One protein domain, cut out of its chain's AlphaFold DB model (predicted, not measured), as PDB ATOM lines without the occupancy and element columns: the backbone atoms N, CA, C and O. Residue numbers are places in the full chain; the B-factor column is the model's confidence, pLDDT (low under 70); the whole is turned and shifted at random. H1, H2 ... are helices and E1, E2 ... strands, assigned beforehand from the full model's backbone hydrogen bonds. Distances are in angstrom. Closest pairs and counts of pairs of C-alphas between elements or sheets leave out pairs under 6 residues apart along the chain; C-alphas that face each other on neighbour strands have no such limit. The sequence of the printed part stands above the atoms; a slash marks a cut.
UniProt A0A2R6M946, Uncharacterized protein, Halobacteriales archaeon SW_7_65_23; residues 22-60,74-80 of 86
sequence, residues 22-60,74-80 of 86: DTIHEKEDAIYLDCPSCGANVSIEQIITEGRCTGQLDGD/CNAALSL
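This is residues 22 to 60 and 74 to 80 of the 86 residues of an uncharacterized protein of Halobacteriales archaeon SW_7_65_23 (UniProt A0A2R6M946). A small curving sheet of three strands, E1, E2 and E3, zigzags as two hairpins, and a short helix, H1, runs straight out of E3 and lies beside the strands. From the end of H1, residues 51 to 60 fold back past the link between E2 and E3 as a stretch with no named element. The printed part has 46 residues, with three named strands and then one named helix, in the order E1 E2 E3 H1; the sheet runs E1 E2 E3 and is antiparallel. The class is mixed, helices and strands, with under half of the residues, 19, in named elements. The whole is compact, with a radius of gyration of the C-alphas of 9.8 A, and rounded, with spans of 24 by 23 by 18 A.

E2, residues 30 to 34, is the longest strand at 13.3 A. E1, residues 24 to 27, is 9.7 A long and begins at C-alpha 24, (278.260, 279.490, 188.189). E3, residues 41 to 43, is 6.9 A long. H1, residues 44 to 50, is 10.1 A long and ends at C-alpha 50, (293.488, 279.623, 176.995).

E1, E2 and E3 form a meander, each strand the antiparallel neighbour of the one before. In the hairpin of E1 and E2, at 137 degrees, N 32 and O 25 are 2.8 A apart, within hydrogen-bond range. In the hairpin of E2 and E3, at 138 degrees, N 33 and O 42 are 2.8 A apart, also within range. H1 is on the sheet but over none of its strands; its closest C-alphas to E2 are those of Ile 44 and Tyr 32, 5.9 A. Its height over the sheet, 8.5 A, is only just founded, on a local plane through 6 C-alphas. In H1 every O i to N i+4 pair is within hydrogen-bond range.

The C-alphas farthest apart are those of Asp 60 and Leu 80, 28.1 A. Residues 61 to 73 are not printed; C-alphas 60 and 74 are 16.1 A apart across this cut. No link between named elements is long. The mean pLDDT of the printed part is 73.4, with residues 22, 28 to 29, 55 to 60 and 74 under 70.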
ATOM      1  N   ASP A  22     273.616 282.210 189.493       67.62
ATOM      2  CA  ASP A  22     272.974 281.117 188.748       67.62
ATOM      3  C   ASP A  22     273.745 280.692 187.482       67.62
ATOM      4  O   ASP A  22     273.379 279.720 186.829       67.62
ATOM      5  N   THR A  23     274.784 281.439 187.092       70.75
ATOM      6  CA  THR A  23     275.651 281.128 185.934       70.75
ATOM      7  C   THR A  23     276.846 280.262 186.331       70.75
ATOM      8  O   THR A  23     277.559 279.744 185.474       70.75
ATOM      9  N   ILE A  24     277.095 280.151 187.634       73.00
ATOM     10  CA  ILE A  24     278.260 279.490 188.189       73.00
ATOM     11  C   ILE A  24     277.853 278.099 188.666       73.00
ATOM     12  O   ILE A  24     277.030 277.958 189.567       73.00
ATOM     13  N   HIS A  25     278.473 277.072 188.089       77.50
ATOM     14  CA  HIS A  25     278.283 275.685 188.503       77.50
ATOM     15  C   HIS A  25     279.530 275.205 189.246       77.50
ATOM     16  O   HIS A  25     280.608 275.102 188.664       77.50
ATOM     17  N   GLU A  26     279.395 274.900 190.534       73.00
ATOM     18  CA  GLU A  26     280.468 274.283 191.320       73.00
ATOM     19  C   GLU A  26     280.423 272.758 191.139       73.00
ATOM     20  O   GLU A  26     279.408 272.121 191.439       73.00
ATOM     21  N   LYS A  27     281.514 272.156 190.654       74.12
ATOM     22  CA  LYS A  27     281.675 270.694 190.567       74.12
ATOM     23  C   LYS A  27     283.096 270.315 190.959       74.12
ATOM     24  O   LYS A  27     284.027 270.914 190.444       74.12
ATOM     25  N   GLU A  28     283.238 269.306 191.823       66.25
ATOM     26  CA  GLU A  28     284.502 268.578 192.062       66.25
ATOM     27  C   GLU A  28     285.745 269.487 192.154       66.25
ATOM     28  O   GLU A  28     286.733 269.275 191.462       66.25
ATOM     29  N   ASP A  29     285.669 270.528 192.991       69.00
ATOM     30  CA  ASP A  29     286.752 271.491 193.254       69.00
ATOM     31  C   ASP A  29     287.078 272.497 192.128       69.00
ATOM     32  O   ASP A  29     288.059 273.233 192.230       69.00
ATOM     33  N   ALA A  30     286.236 272.613 191.097       72.06
ATOM     34  CA  ALA A  30     286.361 273.623 190.050       72.06
ATOM     35  C   ALA A  30     285.060 274.408 189.814       72.06
ATOM     36  O   ALA A  30     283.940 273.935 190.034       72.06
ATOM     37  N   ILE A  31     285.231 275.644 189.340       81.19
ATOM     38  CA  ILE A  31     284.134 276.537 188.979       81.19
ATOM     39  C   ILE A  31     283.926 276.498 187.468       81.19
ATOM     40  O   ILE A  31     284.834 276.841 186.703       81.19
ATOM     41  N   TYR A  32     282.719 276.126 187.051       82.44
ATOM     42  CA  TYR A  32     282.312 276.046 185.655       82.44
ATOM     43  C   TYR A  32     281.330 277.156 185.294       82.44
ATOM     44  O   TYR A  32     280.511 277.585 186.109       82.44
ATOM     45  N   LEU A  33     281.419 277.599 184.046       80.69
ATOM     46  CA  LEU A  33     280.523 278.553 183.415       80.69
ATOM     47  C   LEU A  33     279.954 277.938 182.140       80.69
ATOM     48  O   LEU A  33     280.660 277.238 181.407       80.69
ATOM     49  N   ASP A  34     278.703 278.264 181.838       79.44
ATOM     50  CA  ASP A  34     278.112 277.948 180.545       79.44
ATOM     51  C   ASP A  34     278.658 278.902 179.478       79.44
ATOM     52  O   ASP A  34     278.567 280.129 179.596       79.44
ATOM     53  N   CYS A  35     279.213 278.357 178.399       78.00
ATOM     54  CA  CYS A  35     279.664 279.180 177.292       78.00
ATOM     55  C   CYS A  35     278.464 279.844 176.593       78.00
ATOM     56  O   CYS A  35     277.613 279.137 176.049       78.00
ATOM     57  N   PRO A  36     278.416 281.182 176.465       74.50
ATOM     58  CA  PRO A  36     277.288 281.869 175.832       74.50
ATOM     59  C   PRO A  36     277.148 281.564 174.332       74.50
ATOM     60  O   PRO A  36     276.092 281.796 173.752       74.50
ATOM     61  N   SER A  37     278.201 281.051 173.687       76.62
ATOM     62  CA  SER A  37     278.177 280.727 172.257       76.62
ATOM     63  C   SER A  37     277.558 279.364 171.947       76.62
ATOM     64  O   SER A  37     277.049 279.178 170.844       76.62
ATOM     65  N   CYS A  38     277.661 278.395 172.856       75.62
ATOM     66  CA  CYS A  38     277.354 276.987 172.567       75.62
ATOM     67  C   CYS A  38     276.681 276.243 173.726       75.62
ATOM     68  O   CYS A  38     276.232 275.119 173.530       75.62
ATOM     69  N   GLY A  39     276.599 276.844 174.915       75.38
ATOM     70  CA  GLY A  39     276.021 276.243 176.118       75.38
ATOM     71  C   GLY A  39     276.871 275.143 176.753       75.38
ATOM     72  O   GLY A  39     276.384 274.445 177.630       75.38
ATOM     73  N   ALA A  40     278.114 274.948 176.303       77.62
ATOM     74  CA  ALA A  40     279.006 273.952 176.880       77.62
ATOM     75  C   ALA A  40     279.580 274.432 178.222       77.62
ATOM     76  O   ALA A  40     279.918 275.610 178.361       77.62
ATOM     77  N   ASN A  41     279.749 273.504 179.164       79.38
ATOM     78  CA  ASN A  41     280.424 273.766 180.430       79.38
ATOM     79  C   ASN A  41     281.927 273.952 180.195       79.38
ATOM     80  O   ASN A  41     282.584 273.098 179.600       79.38
ATOM     81  N   VAL A  42     282.487 275.052 180.687       80.75
ATOM     82  CA  VAL A  42     283.930 275.321 180.648       80.75
ATOM     83  C   VAL A  42     284.390 275.851 182.002       80.75
ATOM     84  O   VAL A  42     283.675 276.619 182.645       80.75
ATOM     85  N   SER A  43     285.568 275.432 182.467       83.75
ATOM     86  CA  SER A  43     286.097 275.908 183.745       83.75
ATOM     87  C   SER A  43     286.654 277.331 183.631       83.75
ATOM     88  O   SER A  43     287.225 277.718 182.608       83.75
ATOM     89  N   ILE A  44     286.522 278.121 184.700       82.19
ATOM     90  CA  ILE A  44     287.045 279.498 184.748       82.19
ATOM     91  C   ILE A  44     288.558 279.525 184.504       82.19
ATOM     92  O   ILE A  44     289.042 280.340 183.721       82.19
ATOM     93  N   GLU A  45     289.305 278.618 185.136       82.44
ATOM     94  CA  GLU A  45     290.764 278.525 184.989       82.44
ATOM     95  C   GLU A  45     291.191 278.316 183.537       82.44
ATOM     96  O   GLU A  45     292.173 278.909 183.077       82.44
ATOM     97  N   GLN A  46     290.425 277.519 182.793       78.50
ATOM     98  CA  GLN A  46     290.702 277.264 181.393       78.50
ATOM     99  C   GLN A  46     290.431 278.494 180.527       78.50
ATOM    100  O   GLN A  46     291.247 278.811 179.665       78.50
ATOM    101  N   ILE A  47     289.353 279.241 180.788       81.44
ATOM    102  CA  ILE A  47     289.091 280.506 180.083       81.44
ATOM    103  C   ILE A  47     290.234 281.495 180.329       81.44
ATOM    104  O   ILE A  47     290.703 282.129 179.387       81.44
ATOM    105  N   ILE A  48     290.709 281.610 181.573       82.38
ATOM    106  CA  ILE A  48     291.821 282.507 181.927       82.38
ATOM    107  C   ILE A  48     293.114 282.085 181.218       82.38
ATOM    108  O   ILE A  48     293.860 282.938 180.741       82.38
ATOM    109  N   THR A  49     293.384 280.781 181.152       82.12
ATOM    110  CA  THR A  49     294.641 280.251 180.609       82.12
ATOM    111  C   THR A  49     294.658 280.237 179.080       82.12
ATOM    112  O   THR A  49     295.665 280.595 178.469       82.12
ATOM    113  N   GLU A  50     293.560 279.825 178.445       81.81
ATOM    114  CA  GLU A  50     293.488 279.623 176.995       81.81
ATOM    115  C   GLU A  50     292.824 280.778 176.234       81.81
ATOM    116  O   GLU A  50     293.015 280.886 175.019       81.81
ATOM    117  N   GLY A  51     292.031 281.621 176.906       79.56
ATOM    118  CA  GLY A  51     291.280 282.714 176.276       79.56
ATOM    119  C   GLY A  51     290.157 282.243 175.345       79.56
ATOM    120  O   GLY A  51     289.717 282.978 174.457       79.56
ATOM    121  N   ARG A  52     289.716 280.989 175.482       78.38
ATOM    122  CA  ARG A  52     288.652 280.406 174.660       78.38
ATOM    123  C   ARG A  52     287.851 279.373 175.433       78.38
ATOM    124  O   ARG A  52     288.366 278.704 176.324       78.38
ATOM    125  N   CYS A  53     286.592 279.220 175.046       78.06
ATOM    126  CA  CYS A  53     285.855 278.006 175.332       78.06
ATOM    127  C   CYS A  53     286.501 276.871 174.540       78.06
ATOM    128  O   CYS A  53     286.771 277.050 173.355       78.06
ATOM    129  N   THR A  54     286.727 275.732 175.184       72.25
ATOM    130  CA  THR A  54     287.036 274.455 174.518       72.25
ATOM    131  C   THR A  54     285.915 273.446 174.751       72.25
ATOM    132  O   THR A  54     286.147 272.240 174.701       72.25
ATOM    133  N   GLY A  55     284.738 273.942 175.144       62.62
ATOM    134  CA  GLY A  55     283.676 273.160 175.746       62.62
ATOM    135  C   GLY A  55     283.332 271.967 174.872       62.62
ATOM    136  O   GLY A  55     282.844 272.124 173.748       62.62
ATOM    137  N   GLN A  56     283.613 270.785 175.409       56.50
ATOM    138  CA  GLN A  56     283.098 269.543 174.881       56.50
ATOM    139  C   GLN A  56     281.614 269.537 175.238       56.50
ATOM    140  O   GLN A  56     281.266 269.611 176.414       56.50
ATOM    141  N   LEU A  57     280.731 269.534 174.238       53.06
ATOM    142  CA  LEU A  57     279.314 269.276 174.489       53.06
ATOM    143  C   LEU A  57     279.247 267.938 175.226       53.06
ATOM    144  O   LEU A  57     279.749 266.955 174.687       53.06
ATOM    145  N   ASP A  58     278.702 267.937 176.447       48.84
ATOM    146  CA  ASP A  58     278.494 266.757 177.294       48.84
ATOM    147  C   ASP A  58     277.706 265.685 176.516       48.84
ATOM    148  O   ASP A  58     276.480 265.584 176.579       48.84
ATOM    149  N   GLY A  59     278.424 264.906 175.720       40.50
ATOM    150  CA  GLY A  59     277.991 263.699 175.054       40.50
ATOM    151  C   GLY A  59     278.957 262.628 175.501       40.50
ATOM    152  O   GLY A  59     279.980 262.451 174.857       40.50
ATOM    153  N   ASP A  60     278.631 262.012 176.637       35.19
ATOM    154  CA  ASP A  60     279.286 260.860 177.252       35.19
ATOM    155  C   ASP A  60     280.819 260.920 177.294       35.19
ATOM    156  O   ASP A  60     281.520 260.737 176.304       35.19
ATOM    157  N   CYS A  74     283.299 273.625 170.794       69.31
ATOM    158  CA  CYS A  74     283.140 275.070 170.793       69.31
ATOM    159  C   CYS A  74     284.520 275.719 170.939       69.31
ATOM    160  O   CYS A  74     285.215 275.402 171.891       69.31
ATOM    161  N   ASN A  75     284.909 276.602 170.009       73.38
ATOM    162  CA  ASN A  75     286.186 277.343 170.019       73.38
ATOM    163  C   ASN A  75     285.962 278.861 170.156       73.38
ATOM    164  O   ASN A  75     286.699 279.673 169.593       73.38
ATOM    165  N   ALA A  76     284.885 279.260 170.834       78.19
ATOM    166  CA  ALA A  76     284.550 280.668 171.003       78.19
ATOM    167  C   ALA A  76     285.640 281.378 171.818       78.19
ATOM    168  O   ALA A  76     285.982 280.924 172.907       78.19
ATOM    169  N   ALA A  77     286.168 282.494 171.311       80.44
ATOM    170  CA  ALA A  77     287.082 283.337 172.073       80.44
ATOM    171  C   ALA A  77     286.327 283.950 173.261       80.44
ATOM    172  O   ALA A  77     285.273 284.563 173.077       80.44
ATOM    173  N   LEU A  78     286.850 283.753 174.469       76.25
ATOM    174  CA  LEU A  78     286.244 284.211 175.714       76.25
ATOM    175  C   LEU A  78     287.299 284.931 176.549       76.25
ATOM    176  O   LEU A  78     288.405 284.431 176.735       76.25
ATOM    177  N   SER A  79     286.928 286.079 177.099       78.31
ATOM    178  CA  SER A  79     287.745 286.852 178.030       78.31
ATOM    179  C   SER A  79     286.926 287.181 179.271       78.31
ATOM    180  O   SER A  79     285.739 287.497 179.167       78.31
ATOM    181  N   LEU A  80     287.558 287.126 180.441       78.06
ATOM    182  CA  LEU A  80     286.942 287.519 181.705       78.06
ATOM    183  C   LEU A  80     287.385 288.932 182.076       78.06
ATOM    184  O   LEU A  80     288.575 289.240 182.059       78.06
TER     185      LEU A  80